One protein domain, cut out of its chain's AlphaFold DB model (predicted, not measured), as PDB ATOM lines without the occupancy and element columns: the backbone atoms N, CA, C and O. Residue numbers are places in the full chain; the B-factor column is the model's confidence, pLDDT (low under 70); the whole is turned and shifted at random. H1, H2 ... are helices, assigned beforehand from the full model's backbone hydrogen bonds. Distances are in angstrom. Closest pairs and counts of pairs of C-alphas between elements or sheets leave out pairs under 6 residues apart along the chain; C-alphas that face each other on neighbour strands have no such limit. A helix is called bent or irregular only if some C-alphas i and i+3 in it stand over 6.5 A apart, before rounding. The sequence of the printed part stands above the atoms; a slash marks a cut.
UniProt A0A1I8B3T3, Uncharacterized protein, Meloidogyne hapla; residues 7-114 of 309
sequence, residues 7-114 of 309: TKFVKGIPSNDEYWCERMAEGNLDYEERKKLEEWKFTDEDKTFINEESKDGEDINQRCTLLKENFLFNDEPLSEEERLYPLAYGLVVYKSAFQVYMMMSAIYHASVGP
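What this domain is: This is residues 7 to 114 of the 309 residues of an uncharacterized protein of Meloidogyne hapla (UniProt A0A1I8B3T3). Six short helices are strung along a loose, open chain, with H1 and H2 near each other at one end and H3, H4 and H6 towards the other. H5 lies far out on a wide loop. The printed part has 108 residues and no named strand; the class is all helix, though under half of the residues are in named elements. The radius of gyration of the C-alphas is 17.2 A, and the spans are 50 by 40 by 25 A.

Where its parts are: H1, residues 20 to 26, begins at C-alpha 20 (58.633, -1.324, -23.272). H2 is residues 31 to 39, H3 44 to 52, H4 60 to 71 (16.4 A), H5 80 to 84, and H6 97 to 107 (15.3 A), ending at C-alpha 107 (36.332, 0.653, -28.712). H3 is irregular: C-alphas 47 and 50 are 7.1 A apart.

How they stand to each other: H1 and H2 are close but not clearly touching; their closest C-alphas, of Trp 20 and Glu 33, are 8.0 A apart. H3 and H6 only just touch, with 3 pairs of C-alphas within 8 A, closest at Lys 47 and Phe 98, 6.2 A, about perpendicular at 90 degrees. H4 only just touches H6, also with 3 pairs and with residue 71 alone; the closest C-alphas, of Phe 71 and Ser 105, are 5.9 A apart. H5 touches no helix. Every O i to N i+4 pair is within hydrogen-bond range in H1, H2, H4, H5 and H6, and 3 of 5 are in H3.

The domain as a whole: The farthest C-alphas, of Tyr 31 and Pro 114, are 49.7 A apart. The printed part has no cut. The link H5 to H6 is long, 12 residues. Residues 55 to 62, of which 60 to 62 belong to H4, stand free. Mean pLDDT of the printed part is 70.2; 45 residues are under 70, among them 44 to 61 and 108 to 114.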
ATOM      1  N   THR A   7      51.162  10.382 -26.898       53.09
ATOM      2  CA  THR A   7      52.383  10.686 -26.143       53.09
ATOM      3  C   THR A   7      52.175  11.744 -25.062       53.09
ATOM      4  O   THR A   7      52.951  11.774 -24.114       53.09
ATOM      5  N   LYS A   8      51.136  12.590 -25.162       58.75
ATOM      6  CA  LYS A   8      50.780  13.566 -24.121       58.75
ATOM      7  C   LYS A   8      50.283  12.893 -22.832       58.75
ATOM      8  O   LYS A   8      50.652  13.364 -21.766       58.75
ATOM      9  N   PHE A   9      49.537  11.788 -22.926       58.62
ATOM     10  CA  PHE A   9      48.988  11.056 -21.771       58.62
ATOM     11  C   PHE A   9      49.937   9.993 -21.219       58.62
ATOM     12  O   PHE A   9      49.937   9.719 -20.025       58.62
ATOM     13  N   VAL A  10      50.797   9.430 -22.068       59.94
ATOM     14  CA  VAL A  10      51.905   8.561 -21.629       59.94
ATOM     15  C   VAL A  10      53.181   9.355 -21.311       59.94
ATOM     16  O   VAL A  10      54.253   8.780 -21.097       59.94
ATOM     17  N   LYS A  11      53.092  10.693 -21.284       57.53
ATOM     18  CA  LYS A  11      54.218  11.580 -20.995       57.53
ATOM     19  C   LYS A  11      54.684  11.332 -19.564       57.53
ATOM     20  O   LYS A  11      53.954  11.558 -18.608       57.53
ATOM     21  N   GLY A  12      55.920  10.868 -19.420       61.06
ATOM     22  CA  GLY A  12      56.487  10.541 -18.114       61.06
ATOM     23  C   GLY A  12      56.285   9.093 -17.679       61.06
ATOM     24  O   GLY A  12      56.651   8.784 -16.546       61.06
ATOM     25  N   ILE A  13      55.779   8.200 -18.547       69.06
ATOM     26  CA  ILE A  13      55.977   6.763 -18.333       69.06
ATOM     27  C   ILE A  13      57.491   6.515 -18.266       69.06
ATOM     28  O   ILE A  13      58.200   6.834 -19.227       69.06
ATOM     29  N   PRO A  14      58.006   5.967 -17.151       63.78
ATOM     30  CA  PRO A  14      59.425   5.711 -16.941       63.78
ATOM     31  C   PRO A  14      59.871   4.475 -17.740       63.78
ATOM     32  O   PRO A  14      60.259   3.454 -17.177       63.78
ATOM     33  N   SER A  15      59.787   4.577 -19.065       63.78
ATOM     34  CA  SER A  15      60.215   3.561 -20.024       63.78
ATOM     35  C   SER A  15      61.665   3.794 -20.439       63.78
ATOM     36  O   SER A  15      62.130   4.933 -20.525       63.78
ATOM     37  N   ASN A  16      62.403   2.705 -20.653       64.31
ATOM     38  CA  ASN A  16      63.809   2.784 -21.051       64.31
ATOM     39  C   ASN A  16      63.969   3.061 -22.563       64.31
ATOM     40  O   ASN A  16      65.017   3.546 -22.986       64.31
ATOM     41  N   ASP A  17      62.941   2.766 -23.366       72.69
ATOM     42  CA  ASP A  17      62.878   2.949 -24.822       72.69
ATOM     43  C   ASP A  17      61.410   2.914 -25.307       72.69
ATOM     44  O   ASP A  17      60.502   2.879 -24.487       72.69
ATOM     45  N   GLU A  18      61.155   2.907 -26.622       70.12
ATOM     46  CA  GLU A  18      59.798   2.843 -27.204       70.12
ATOM     47  C   GLU A  18      59.176   1.426 -27.238       70.12
ATOM     48  O   GLU A  18      57.994   1.285 -27.557       70.12
ATOM     49  N   TYR A  19      59.940   0.380 -26.902       75.38
ATOM     50  CA  TYR A  19      59.558  -1.038 -27.011       75.38
ATOM     51  C   TYR A  19      59.096  -1.654 -25.682       75.38
ATOM     52  O   TYR A  19      58.731  -2.829 -25.626       75.38
ATOM     53  N   TRP A  20      59.069  -0.874 -24.600       77.00
ATOM     54  CA  TRP A  20      58.633  -1.324 -23.272       77.00
ATOM     55  C   TRP A  20      57.237  -1.970 -23.270       77.00
ATOM     56  O   TRP A  20      57.008  -2.941 -22.552       77.00
ATOM     57  N   CYS A  21      56.309  -1.468 -24.092       78.31
ATOM     58  CA  CYS A  21      54.943  -1.988 -24.175       78.31
ATOM     59  C   CYS A  21      54.900  -3.381 -24.830       78.31
ATOM     60  O   CYS A  21      54.174  -4.260 -24.374       78.31
ATOM     61  N   GLU A  22      55.745  -3.620 -25.837       79.88
ATOM     62  CA  GLU A  22      55.905  -4.939 -26.462       79.88
ATOM     63  C   GLU A  22      56.508  -5.936 -25.467       79.88
ATOM     64  O   GLU A  22      55.948  -7.009 -25.244       79.88
ATOM     65  N   ARG A  23      57.564  -5.536 -24.745       84.69
ATOM     66  CA  ARG A  23      58.128  -6.363 -23.667       84.69
ATOM     67  C   ARG A  23      57.108  -6.670 -22.573       84.69
ATOM     68  O   ARG A  23      57.078  -7.790 -22.068       84.69
ATOM     69  N   MET A  24      56.264  -5.707 -22.207       84.69
ATOM     70  CA  MET A  24      55.176  -5.921 -21.251       84.69
ATOM     71  C   MET A  24      54.150  -6.924 -21.774       84.69
ATOM     72  O   MET A  24      53.782  -7.832 -21.034       84.69
ATOM     73  N   ALA A  25      53.734  -6.805 -23.035       81.06
ATOM     74  CA  ALA A  25      52.807  -7.732 -23.679       81.06
ATOM     75  C   ALA A  25      53.351  -9.170 -23.734       81.06
ATOM     76  O   ALA A  25      52.608 -10.134 -23.548       81.06
ATOM     77  N   GLU A  26      54.657  -9.324 -23.933       82.56
ATOM     78  CA  GLU A  26      55.323 -10.627 -23.965       82.56
ATOM     79  C   GLU A  26      55.642 -11.193 -22.571       82.56
ATOM     80  O   GLU A  26      55.889 -12.392 -22.431       82.56
ATOM     81  N   GLY A  27      55.617 -10.354 -21.529       84.19
ATOM     82  CA  GLY A  27      56.019 -10.722 -20.168       84.19
ATOM     83  C   GLY A  27      57.535 -10.692 -19.938       84.19
ATOM     84  O   GLY A  27      58.028 -11.314 -18.998       84.19
ATOM     85  N   ASN A  28      58.262  -9.951 -20.772       89.12
ATOM     86  CA  ASN A  28      59.722  -9.872 -20.831       89.12
ATOM     87  C   ASN A  28      60.299  -8.606 -20.162       89.12
ATOM     88  O   ASN A  28      61.431  -8.218 -20.445       89.12
ATOM     89  N   LEU A  29      59.540  -7.945 -19.280       86.19
ATOM     90  CA  LEU A  29      60.025  -6.780 -18.528       86.19
ATOM     91  C   LEU A  29      61.121  -7.173 -17.535       86.19
ATOM     92  O   LEU A  29      60.914  -8.064 -16.695       86.19
ATOM     93  N   ASP A  30      62.239  -6.446 -17.579       89.94
ATOM     94  CA  ASP A  30      63.273  -6.527 -16.553       89.94
ATOM     95  C   ASP A  30      62.773  -5.979 -15.201       89.94
ATOM     96  O   ASP A  30      61.703  -5.376 -15.094       89.94
ATOM     97  N   TYR A  31      63.533  -6.235 -14.137       89.56
ATOM     98  CA  TYR A  31      63.134  -5.871 -12.777       89.56
ATOM     99  C   TYR A  31      62.972  -4.356 -12.570       89.56
ATOM    100  O   TYR A  31      62.008  -3.924 -11.936       89.56
ATOM    101  N   GLU A  32      63.891  -3.548 -13.100       87.94
ATOM    102  CA  GLU A  32      63.881  -2.097 -12.904       87.94
ATOM    103  C   GLU A  32      62.784  -1.440 -13.744       87.94
ATOM    104  O   GLU A  32      62.069  -0.565 -13.257       87.94
ATOM    105  N   GLU A  33      62.605  -1.892 -14.984       86.38
ATOM    106  CA  GLU A  33      61.519  -1.452 -15.857       86.38
ATOM    107  C   GLU A  33      60.154  -1.798 -15.258       86.38
ATOM    108  O   GLU A  33      59.285  -0.933 -15.149       86.38
ATOM    109  N   ARG A  34      59.984  -3.032 -14.769       89.44
ATOM    110  CA  ARG A  34      58.763  -3.459 -14.081       89.44
ATOM    111  C   ARG A  34      58.448  -2.554 -12.901       89.44
ATOM    112  O   ARG A  34      57.355  -2.006 -12.834       89.44
ATOM    113  N   LYS A  35      59.408  -2.354 -11.998       89.81
ATOM    114  CA  LYS A  35      59.214  -1.528 -10.803       89.81
ATOM    115  C   LYS A  35      58.777  -0.106 -11.160       89.81
ATOM    116  O   LYS A  35      57.810   0.407 -10.602       89.81
ATOM    117  N   LYS A  36      59.452   0.504 -12.135       88.31
ATOM    118  CA  LYS A  36      59.124   1.835 -12.653       88.31
ATOM    119  C   LYS A  36      57.682   1.909 -13.183       88.31
ATOM    120  O   LYS A  36      56.965   2.856 -12.864       88.31
ATOM    121  N   LEU A  37      57.243   0.911 -13.952       87.00
ATOM    122  CA  LEU A  37      55.885   0.847 -14.508       87.00
ATOM    123  C   LEU A  37      54.811   0.579 -13.437       87.00
ATOM    124  O   LEU A  37      53.716   1.136 -13.517       87.00
ATOM    125  N   GLU A  38      55.109  -0.220 -12.408       90.44
ATOM    126  CA  GLU A  38      54.190  -0.467 -11.283       90.44
ATOM    127  C   GLU A  38      53.951   0.794 -10.435       90.44
ATOM    128  O   GLU A  38      52.838   1.023  -9.935       90.44
ATOM    129  N   GLU A  39      54.995   1.609 -10.271       89.31
ATOM    130  CA  GLU A  39      54.979   2.850  -9.493       89.31
ATOM    131  C   GLU A  39      54.382   4.033 -10.266       89.31
ATOM    132  O   GLU A  39      53.864   4.962  -9.642       89.31
ATOM    133  N   TRP A  40      54.397   3.996 -11.603       87.00
ATOM    134  CA  TRP A  40      53.884   5.083 -12.432       87.00
ATOM    135  C   TRP A  40      52.386   5.342 -12.209       87.00
ATOM    136  O   TRP A  40      51.575   4.426 -12.020       87.00
ATOM    137  N   LYS A  41      52.012   6.626 -12.218       84.75
ATOM    138  CA  LYS A  41      50.643   7.120 -12.032       84.75
ATOM    139  C   LYS A  41      50.389   8.301 -12.956       84.75
ATOM    140  O   LYS A  41      51.265   9.143 -13.120       84.75
ATOM    141  N   PHE A  42      49.151   8.414 -13.433       77.25
ATOM    142  CA  PHE A  42      48.649   9.660 -14.008       77.25
ATOM    143  C   PHE A  42      48.723  10.793 -12.982       77.25
ATOM    144  O   PHE A  42      48.320  10.616 -11.817       77.25
ATOM    145  N   THR A  43      49.200  11.950 -13.431       75.00
ATOM    146  CA  THR A  43      49.216  13.177 -12.635       75.00
ATOM    147  C   THR A  43      47.794  13.704 -12.442       75.00
ATOM    148  O   THR A  43      46.839  13.220 -13.055       75.00
ATOM    149  N   ASP A  44      47.613  14.657 -11.531       69.00
ATOM    150  CA  ASP A  44      46.295  15.263 -11.338       69.00
ATOM    151  C   ASP A  44      45.914  16.169 -12.516       69.00
ATOM    152  O   ASP A  44      44.748  16.169 -12.890       69.00
ATOM    153  N   GLU A  45      46.888  16.796 -13.184       66.50
ATOM    154  CA  GLU A  45      46.692  17.543 -14.438       66.50
ATOM    155  C   GLU A  45      46.155  16.639 -15.564       66.50
ATOM    156  O   GLU A  45      45.203  17.001 -16.258       66.50
ATOM    157  N   ASP A  46      46.679  15.413 -15.694       67.19
ATOM    158  CA  ASP A  46      46.184  14.439 -16.683       67.19
ATOM    159  C   ASP A  46      44.711  14.067 -16.436       67.19
ATOM    160  O   ASP A  46      43.945  13.827 -17.371       67.19
ATOM    161  N   LYS A  47      44.293  14.033 -15.162       64.81
ATOM    162  CA  LYS A  47      42.926  13.678 -14.752       64.81
ATOM    163  C   LYS A  47      41.963  14.863 -14.818       64.81
ATOM    164  O   LYS A  47      40.766  14.641 -15.011       64.81
ATOM    165  N   THR A  48      42.446  16.091 -14.617       63.69
ATOM    166  CA  THR A  48      41.630  17.314 -14.653       63.69
ATOM    167  C   THR A  48      41.520  17.919 -16.045       63.69
ATOM    168  O   THR A  48      40.630  18.744 -16.240       63.69
ATOM    169  N   PHE A  49      42.307  17.453 -17.024       62.44
ATOM    170  CA  PHE A  49      42.281  17.907 -18.421       62.44
ATOM    171  C   PHE A  49      40.860  18.064 -18.995       62.44
ATOM    172  O   PHE A  49      40.535  19.079 -19.603       62.44
ATOM    173  N   ILE A  50      39.966  17.108 -18.718       58.38
ATOM    174  CA  ILE A  50      38.572  17.156 -19.192       58.38
ATOM    175  C   ILE A  50      37.749  18.238 -18.491       58.38
ATOM    176  O   ILE A  50      36.853  18.793 -19.112       58.38
ATOM    177  N   ASN A  51      38.028  18.528 -17.219       53.09
ATOM    178  CA  ASN A  51      37.264  19.479 -16.409       53.09
ATOM    179  C   ASN A  51      37.768  20.927 -16.552       53.09
ATOM    180  O   ASN A  51      37.013  21.862 -16.288       53.09
ATOM    181  N   GLU A  52      39.040  21.127 -16.917       52.22
ATOM    182  CA  GLU A  52      39.676  22.451 -16.959       52.22
ATOM    183  C   GLU A  52      39.562  23.154 -18.319       52.22
ATOM    184  O   GLU A  52      39.397  24.377 -18.335       52.22
ATOM    185  N   GLU A  53      39.564  22.414 -19.434       52.38
ATOM    186  CA  GLU A  53      39.257  22.969 -20.766       52.38
ATOM    187  C   GLU A  53      37.738  23.006 -21.032       52.38
ATOM    188  O   GLU A  53      37.255  23.817 -21.812       52.38
ATOM    189  N   SER A  54      36.921  22.257 -20.282       46.94
ATOM    190  CA  SER A  54      35.454  22.339 -20.357       46.94
ATOM    191  C   SER A  54      34.856  23.522 -19.579       46.94
ATOM    192  O   SER A  54      33.778  23.389 -18.992       46.94
ATOM    193  N   LYS A  55      35.519  24.684 -19.526       48.19
ATOM    194  CA  LYS A  55      34.898  25.878 -18.932       48.19
ATOM    195  C   LYS A  55      33.678  26.287 -19.756       48.19
ATOM    196  O   LYS A  55      33.705  26.261 -20.989       48.19
ATOM    197  N   ASP A  56      32.587  26.615 -19.068       45.25
ATOM    198  CA  ASP A  56      31.355  27.117 -19.679       45.25
ATOM    199  C   ASP A  56      31.669  28.334 -20.565       45.25
ATOM    200  O   ASP A  56      32.107  29.372 -20.068       45.25
ATOM    201  N   GLY A  57      31.482  28.187 -21.883       53.59
ATOM    202  CA  GLY A  57      31.703  29.254 -22.869       53.59
ATOM    203  C   GLY A  57      32.424  28.854 -24.164       53.59
ATOM    204  O   GLY A  57      32.390  29.638 -25.109       53.59
ATOM    205  N   GLU A  58      33.047  27.674 -24.245       55.69
ATOM    206  CA  GLU A  58      33.695  27.199 -25.484       55.69
ATOM    207  C   GLU A  58      32.712  26.615 -26.512       55.69
ATOM    208  O   GLU A  58      31.738  25.946 -26.155       55.69
ATOM    209  N   ASP A  59      32.998  26.850 -27.799       65.06
ATOM    210  CA  ASP A  59      32.247  26.305 -28.935       65.06
ATOM    211  C   ASP A  59      32.261  24.767 -28.896       65.06
ATOM    212  O   ASP A  59      33.306  24.128 -28.755       65.06
ATOM    213  N   ILE A  60      31.088  24.153 -29.059       63.22
ATOM    214  CA  ILE A  60      30.914  22.698 -29.082       63.22
ATOM    215  C   ILE A  60      31.801  22.026 -30.138       63.22
ATOM    216  O   ILE A  60      32.291  20.919 -29.916       63.22
ATOM    217  N   ASN A  61      32.071  22.712 -31.253       68.31
ATOM    218  CA  ASN A  61      32.957  22.202 -32.297       68.31
ATOM    219  C   ASN A  61      34.415  22.134 -31.832       68.31
ATOM    220  O   ASN A  61      35.107  21.171 -32.147       68.31
ATOM    221  N   GLN A  62      34.870  23.111 -31.042       70.06
ATOM    222  CA  GLN A  62      36.225  23.111 -30.485       70.06
ATOM    223  C   GLN A  62      36.402  21.963 -29.490       70.06
ATOM    224  O   GLN A  62      37.389  21.237 -29.567       70.06
ATOM    225  N   ARG A  63      35.397  21.717 -28.641       71.25
ATOM    226  CA  ARG A  63      35.394  20.577 -27.708       71.25
ATOM    227  C   ARG A  63      35.447  19.228 -28.429       71.25
ATOM    228  O   ARG A  63      36.214  18.354 -28.033       71.25
ATOM    229  N   CYS A  64      34.668  19.054 -29.498       72.19
ATOM    230  CA  CYS A  64      34.705  17.835 -30.310       72.19
ATOM    231  C   CYS A  64      36.081  17.614 -30.950       72.19
ATOM    232  O   CYS A  64      36.606  16.504 -30.880       72.19
ATOM    233  N   THR A  65      36.678  18.658 -31.532       76.19
ATOM    234  CA  THR A  65      38.021  18.586 -32.123       76.19
ATOM    235  C   THR A  65      39.067  18.221 -31.075       76.19
ATOM    236  O   THR A  65      39.831  17.284 -31.285       76.19
ATOM    237  N   LEU A  66      39.036  18.866 -29.904       75.00
ATOM    238  CA  LEU A  66      39.943  18.556 -28.799       75.00
ATOM    239  C   LEU A  66      39.817  17.097 -28.354       75.00
ATOM    240  O   LEU A  66      40.829  16.419 -28.190       75.00
ATOM    241  N   LEU A  67      38.601  16.577 -28.174       75.19
ATOM    242  CA  LEU A  67      38.414  15.181 -27.773       75.19
ATOM    243  C   LEU A  67      38.916  14.209 -28.844       75.19
ATOM    244  O   LEU A  67      39.616  13.255 -28.513       75.19
ATOM    245  N   LYS A  68      38.612  14.463 -30.121       75.50
ATOM    246  CA  LYS A  68      39.076  13.630 -31.238       75.50
ATOM    247  C   LYS A  68      40.594  13.605 -31.353       75.50
ATOM    248  O   LYS A  68      41.171  12.531 -31.482       75.50
ATOM    249  N   GLU A  69      41.240  14.763 -31.262       76.56
ATOM    250  CA  GLU A  69      42.694  14.878 -31.395       76.56
ATOM    251  C   GLU A  69      43.439  14.276 -30.201       76.56
ATOM    252  O   GLU A  69      44.451  13.598 -30.384       76.56
ATOM    253  N   ASN A  70      42.939  14.494 -28.980       73.56
ATOM    254  CA  ASN A  70      43.595  14.003 -27.771       73.56
ATOM    255  C   ASN A  70      43.387  12.492 -27.583       73.56
ATOM    256  O   ASN A  70      44.338  11.779 -27.271       73.56
ATOM    257  N   PHE A  71      42.171  11.987 -27.796       75.62
ATOM    258  CA  PHE A  71      41.857  10.571 -27.590       75.62
ATOM    259  C   PHE A  71      41.973   9.721 -28.861       75.62
ATOM    260  O   PHE A  71      41.811   8.510 -28.773       75.62
ATOM    261  N   LEU A  72      42.312  10.317 -30.011       74.94
ATOM    262  CA  LEU A  72      42.541   9.622 -31.285       74.94
ATOM    263  C   LEU A  72      41.339   8.791 -31.755       74.94
ATOM    264  O   LEU A  72      41.486   7.653 -32.194       74.94
ATOM    265  N   PHE A  73      40.140   9.364 -31.660       79.12
ATOM    266  CA  PHE A  73      38.928   8.702 -32.133       79.12
ATOM    267  C   PHE A  73      38.974   8.471 -33.650       79.12
ATOM    268  O   PHE A  73      39.253   9.393 -34.418       79.12
ATOM    269  N   ASN A  74      38.667   7.243 -34.077       76.62
ATOM    270  CA  ASN A  74      38.526   6.908 -35.490       76.62
ATOM    271  C   ASN A  74      37.226   7.508 -36.036       76.62
ATOM    272  O   ASN A  74      36.132   7.144 -35.602       76.62
ATOM    273  N   ASP A  75      37.355   8.405 -37.011       76.19
ATOM    274  CA  ASP A  75      36.215   9.062 -37.659       76.19
ATOM    275  C   ASP A  75      35.609   8.234 -38.800       76.19
ATOM    276  O   ASP A  75      34.489   8.506 -39.222       76.19
ATOM    277  N   GLU A  76      36.319   7.204 -39.262       76.81
ATOM    278  CA  GLU A  76      35.894   6.297 -40.328       76.81
ATOM    279  C   GLU A  76      36.248   4.842 -39.961       76.81
ATOM    280  O   GLU A  76      37.196   4.620 -39.197       76.81
ATOM    281  N   PRO A  77      35.522   3.838 -40.489       74.50
ATOM    282  CA  PRO A  77      35.877   2.427 -40.325       74.50
ATOM    283  C   PRO A  77      37.287   2.122 -40.850       74.50
ATOM    284  O   PRO A  77      37.682   2.632 -41.900       74.50
ATOM    285  N   LEU A  78      38.033   1.243 -40.169       80.19
ATOM    286  CA  LEU A  78      39.395   0.884 -40.593       80.19
ATOM    287  C   LEU A  78      39.405  -0.175 -41.701       80.19
ATOM    288  O   LEU A  78      40.403  -0.334 -42.407       80.19
ATOM    289  N   SER A  79      38.300  -0.902 -41.869       81.94
ATOM    290  CA  SER A  79      38.136  -1.906 -42.916       81.94
ATOM    291  C   SER A  79      36.682  -2.051 -43.367       81.94
ATOM    292  O   SER A  79      35.738  -1.648 -42.685       81.94
ATOM    293  N   GLU A  80      36.500  -2.668 -44.534       76.75
ATOM    294  CA  GLU A  80      35.176  -3.037 -45.043       76.75
ATOM    295  C   GLU A  80      34.488  -4.079 -44.145       76.75
ATOM    296  O   GLU A  80      33.275  -4.035 -43.967       76.75
ATOM    297  N   GLU A  81      35.260  -4.987 -43.545       75.81
ATOM    298  CA  GLU A  81      34.749  -5.988 -42.604       75.81
ATOM    299  C   GLU A  81      34.141  -5.325 -41.360       75.81
ATOM    300  O   GLU A  81      32.995  -5.605 -41.014       75.81
ATOM    301  N   GLU A  82      34.856  -4.374 -40.749       70.38
ATOM    302  CA  GLU A  82      34.345  -3.590 -39.616       70.38
ATOM    303  C   GLU A  82      33.094  -2.792 -39.996       70.38
ATOM    304  O   GLU A  82      32.121  -2.751 -39.242       70.38
ATOM    305  N   ARG A  83      33.083  -2.189 -41.193       69.00
ATOM    306  CA  ARG A  83      31.932  -1.429 -41.701       69.00
ATOM    307  C   ARG A  83      30.682  -2.300 -41.850       69.00
ATOM    308  O   ARG A  83      29.568  -1.817 -41.640       69.00
ATOM    309  N   LEU A  84      30.856  -3.562 -42.240       71.81
ATOM    310  CA  LEU A  84      29.771  -4.523 -42.445       71.81
ATOM    311  C   LEU A  84      29.340  -5.239 -41.154       71.81
ATOM    312  O   LEU A  84      28.281  -5.869 -41.154       71.81
ATOM    313  N   TYR A  85      30.100  -5.114 -40.059       70.75
ATOM    314  CA  TYR A  85      29.827  -5.782 -38.783       70.75
ATOM    315  C   TYR A  85      29.687  -4.788 -37.608       70.75
ATOM    316  O   TYR A  85      30.512  -4.766 -36.692       70.75
ATOM    317  N   PRO A  86      28.635  -3.945 -37.599       70.06
ATOM    318  CA  PRO A  86      28.468  -2.922 -36.572       70.06
ATOM    319  C   PRO A  86      28.136  -3.526 -35.200       70.06
ATOM    320  O   PRO A  86      27.220  -4.343 -35.059       70.06
ATOM    321  N   LEU A  87      28.829  -3.049 -34.165       69.06
ATOM    322  CA  LEU A  87      28.620  -3.433 -32.767       69.06
ATOM    323  C   LEU A  87      27.883  -2.331 -31.993       69.06
ATOM    324  O   LEU A  87      28.029  -1.146 -32.279       69.06
ATOM    325  N   ALA A  88      27.095  -2.717 -30.986       61.28
ATOM    326  CA  ALA A  88      26.423  -1.787 -30.080       61.28
ATOM    327  C   ALA A  88      26.839  -2.063 -28.632       61.28
ATOM    328  O   ALA A  88      26.797  -3.207 -28.181       61.28
ATOM    329  N   TYR A  89      27.201  -1.008 -27.898       58.84
ATOM    330  CA  TYR A  89      27.685  -1.097 -26.520       58.84
ATOM    331  C   TYR A  89      26.736  -0.383 -25.553       58.84
ATOM    332  O   TYR A  89      26.328   0.752 -25.790       58.84
ATOM    333  N   GLY A  90      26.413  -1.036 -24.434       60.25
ATOM    334  CA  GLY A  90      25.764  -0.412 -23.282       60.25
ATOM    335  C   GLY A  90      26.787  -0.173 -22.175       60.25
ATOM    336  O   GLY A  90      27.322  -1.134 -21.626       60.25
ATOM    337  N   LEU A  91      27.068   1.090 -21.846       56.88
ATOM    338  CA  LEU A  91      28.092   1.469 -20.868       56.88
ATOM    339  C   LEU A  91      27.452   2.115 -19.632       56.88
ATOM    340  O   LEU A  91      26.698   3.078 -19.750       56.88
ATOM    341  N   VAL A  92      27.787   1.613 -18.442       60.81
ATOM    342  CA  VAL A  92      27.358   2.188 -17.156       60.81
ATOM    343  C   VAL A  92      28.580   2.769 -16.448       60.81
ATOM    344  O   VAL A  92      29.485   2.035 -16.057       60.81
ATOM    345  N   VAL A  93      28.620   4.096 -16.294       64.38
ATOM    346  CA  VAL A  93      29.811   4.845 -15.854       64.38
ATOM    347  C   VAL A  93      29.447   5.875 -14.780       64.38
ATOM    348  O   VAL A  93      28.351   6.425 -14.809       64.38
ATOM    349  N   TYR A  94      30.335   6.131 -13.806       61.47
ATOM    350  CA  TYR A  94      30.035   7.093 -12.721       61.47
ATOM    351  C   TYR A  94      31.236   7.758 -12.019       61.47
ATOM    352  O   TYR A  94      31.019   8.655 -11.209       61.47
ATOM    353  N   LYS A  95      32.491   7.330 -12.254       66.44
ATOM    354  CA  LYS A  95      33.656   7.796 -11.462       66.44
ATOM    355  C   LYS A  95      34.610   8.739 -12.179       66.44
ATOM    356  O   LYS A  95      34.987   9.755 -11.611       66.44
ATOM    357  N   SER A  96      35.082   8.360 -13.360       75.00
ATOM    358  CA  SER A  96      36.169   9.063 -14.040       75.00
ATOM    359  C   SER A  96      35.812   9.244 -15.502       75.00
ATOM    360  O   SER A  96      35.785   8.268 -16.243       75.00
ATOM    361  N   ALA A  97      35.555  10.487 -15.915       75.00
ATOM    362  CA  ALA A  97      35.365  10.814 -17.325       75.00
ATOM    363  C   ALA A  97      36.617  10.455 -18.142       75.00
ATOM    364  O   ALA A  97      36.496   9.915 -19.232       75.00
ATOM    365  N   PHE A  98      37.813  10.655 -17.577       77.25
ATOM    366  CA  PHE A  98      39.080  10.302 -18.222       77.25
ATOM    367  C   PHE A  98      39.179   8.807 -18.546       77.25
ATOM    368  O   PHE A  98      39.433   8.451 -19.692       77.25
ATOM    369  N   GLN A  99      38.867   7.928 -17.586       78.19
ATOM    370  CA  GLN A  99      38.825   6.483 -17.847       78.19
ATOM    371  C   GLN A  99      37.766   6.116 -18.893       78.19
ATOM    372  O   GLN A  99      37.977   5.209 -19.690       78.19
ATOM    373  N   VAL A 100      36.634   6.827 -18.909       77.69
ATOM    374  CA  VAL A 100      35.580   6.608 -19.906       77.69
ATOM    375  C   VAL A 100      36.057   6.977 -21.304       77.69
ATOM    376  O   VAL A 100      35.857   6.178 -22.207       77.69
ATOM    377  N   TYR A 101      36.713   8.123 -21.496       79.06
ATOM    378  CA  TYR A 101      37.220   8.508 -22.817       79.06
ATOM    379  C   TYR A 101      38.363   7.609 -23.295       79.06
ATOM    380  O   TYR A 101      38.372   7.266 -24.470       79.06
ATOM    381  N   MET A 102      39.252   7.161 -22.399       75.06
ATOM    382  CA  MET A 102      40.290   6.164 -22.716       75.06
ATOM    383  C   MET A 102      39.681   4.824 -23.151       75.06
ATOM    384  O   MET A 102      40.068   4.249 -24.162       75.06
ATOM    385  N   MET A 103      38.674   4.340 -22.420       80.56
ATOM    386  CA  MET A 103      37.953   3.124 -22.799       80.56
ATOM    387  C   MET A 103      37.199   3.316 -24.117       80.56
ATOM    388  O   MET A 103      37.210   2.433 -24.968       80.56
ATOM    389  N   MET A 104      36.536   4.462 -24.295       77.19
ATOM    390  CA  MET A 104      35.802   4.768 -25.516       77.19
ATOM    391  C   MET A 104      36.735   4.855 -26.715       77.19
ATOM    392  O   MET A 104      36.383   4.301 -27.743       77.19
ATOM    393  N   SER A 105      37.907   5.484 -26.623       78.94
ATOM    394  CA  SER A 105      38.825   5.552 -27.765       78.94
ATOM    395  C   SER A 105      39.358   4.189 -28.187       78.94
ATOM    396  O   SER A 105      39.602   3.984 -29.371       78.94
ATOM    397  N   ALA A 106      39.465   3.242 -27.254       75.38
ATOM    398  CA  ALA A 106      39.845   1.869 -27.568       75.38
ATOM    399  C   ALA A 106      38.752   1.082 -28.322       75.38
ATOM    400  O   ALA A 106      39.081   0.153 -29.052       75.38
ATOM    401  N   ILE A 107      37.465   1.423 -28.147       73.12
ATOM    402  CA  ILE A 107      36.332   0.653 -28.712       73.12
ATOM    403  C   ILE A 107      35.488   1.427 -29.735       73.12
ATOM    404  O   ILE A 107      34.585   0.859 -30.351       73.12
ATOM    405  N   TYR A 108      35.718   2.730 -29.892       68.50
ATOM    406  CA  TYR A 108      34.920   3.604 -30.746       68.50
ATOM    407  C   TYR A 108      35.407   3.541 -32.187       68.50
ATOM    408  O   TYR A 108      36.478   4.039 -32.527       68.50
ATOM    409  N   HIS A 109      34.577   2.951 -33.039       63.00
ATOM    410  CA  HIS A 109      34.723   2.974 -34.488       63.00
ATOM    411  C   HIS A 109      33.433   3.563 -35.068       63.00
ATOM    412  O   HIS A 109      32.331   3.129 -34.712       63.00
ATOM    413  N   ALA A 110      33.557   4.586 -35.915       42.97
ATOM    414  CA  ALA A 110      32.415   5.332 -36.428       42.97
ATOM    415  C   ALA A 110      31.466   4.438 -37.252       42.97
ATOM    416  O   ALA A 110      31.713   4.110 -38.408       42.97
ATOM    417  N   SER A 111      30.343   4.054 -36.644       45.56
ATOM    418  CA  SER A 111      29.171   3.495 -37.321       45.56
ATOM    419  C   SER A 111      27.928   3.761 -36.465       45.56
ATOM    420  O   SER A 111      27.607   3.007 -35.550       45.56
ATOM    421  N   VAL A 112      27.230   4.884 -36.685       36.31
ATOM    422  CA  VAL A 112      26.058   5.212 -35.852       36.31
ATOM    423  C   VAL A 112      24.949   5.924 -36.634       36.31
ATOM    424  O   VAL A 112      25.150   6.997 -37.195       36.31
ATOM    425  N   GLY A 113      23.751   5.327 -36.616       31.75
ATOM    426  CA  GLY A 113      22.462   5.998 -36.828       31.75
ATOM    427  C   GLY A 113      21.826   6.392 -35.480       31.75
ATOM    428  O   GLY A 113      22.211   5.851 -34.445       31.75
ATOM    429  N   PRO A 114      20.871   7.333 -35.446       24.42
ATOM    430  CA  PRO A 114      20.449   7.990 -34.208       24.42
ATOM    431  C   PRO A 114      19.584   7.094 -33.303       24.42
ATOM    432  O   PRO A 114      18.726   6.355 -33.783       24.42
TER     433      PRO A 114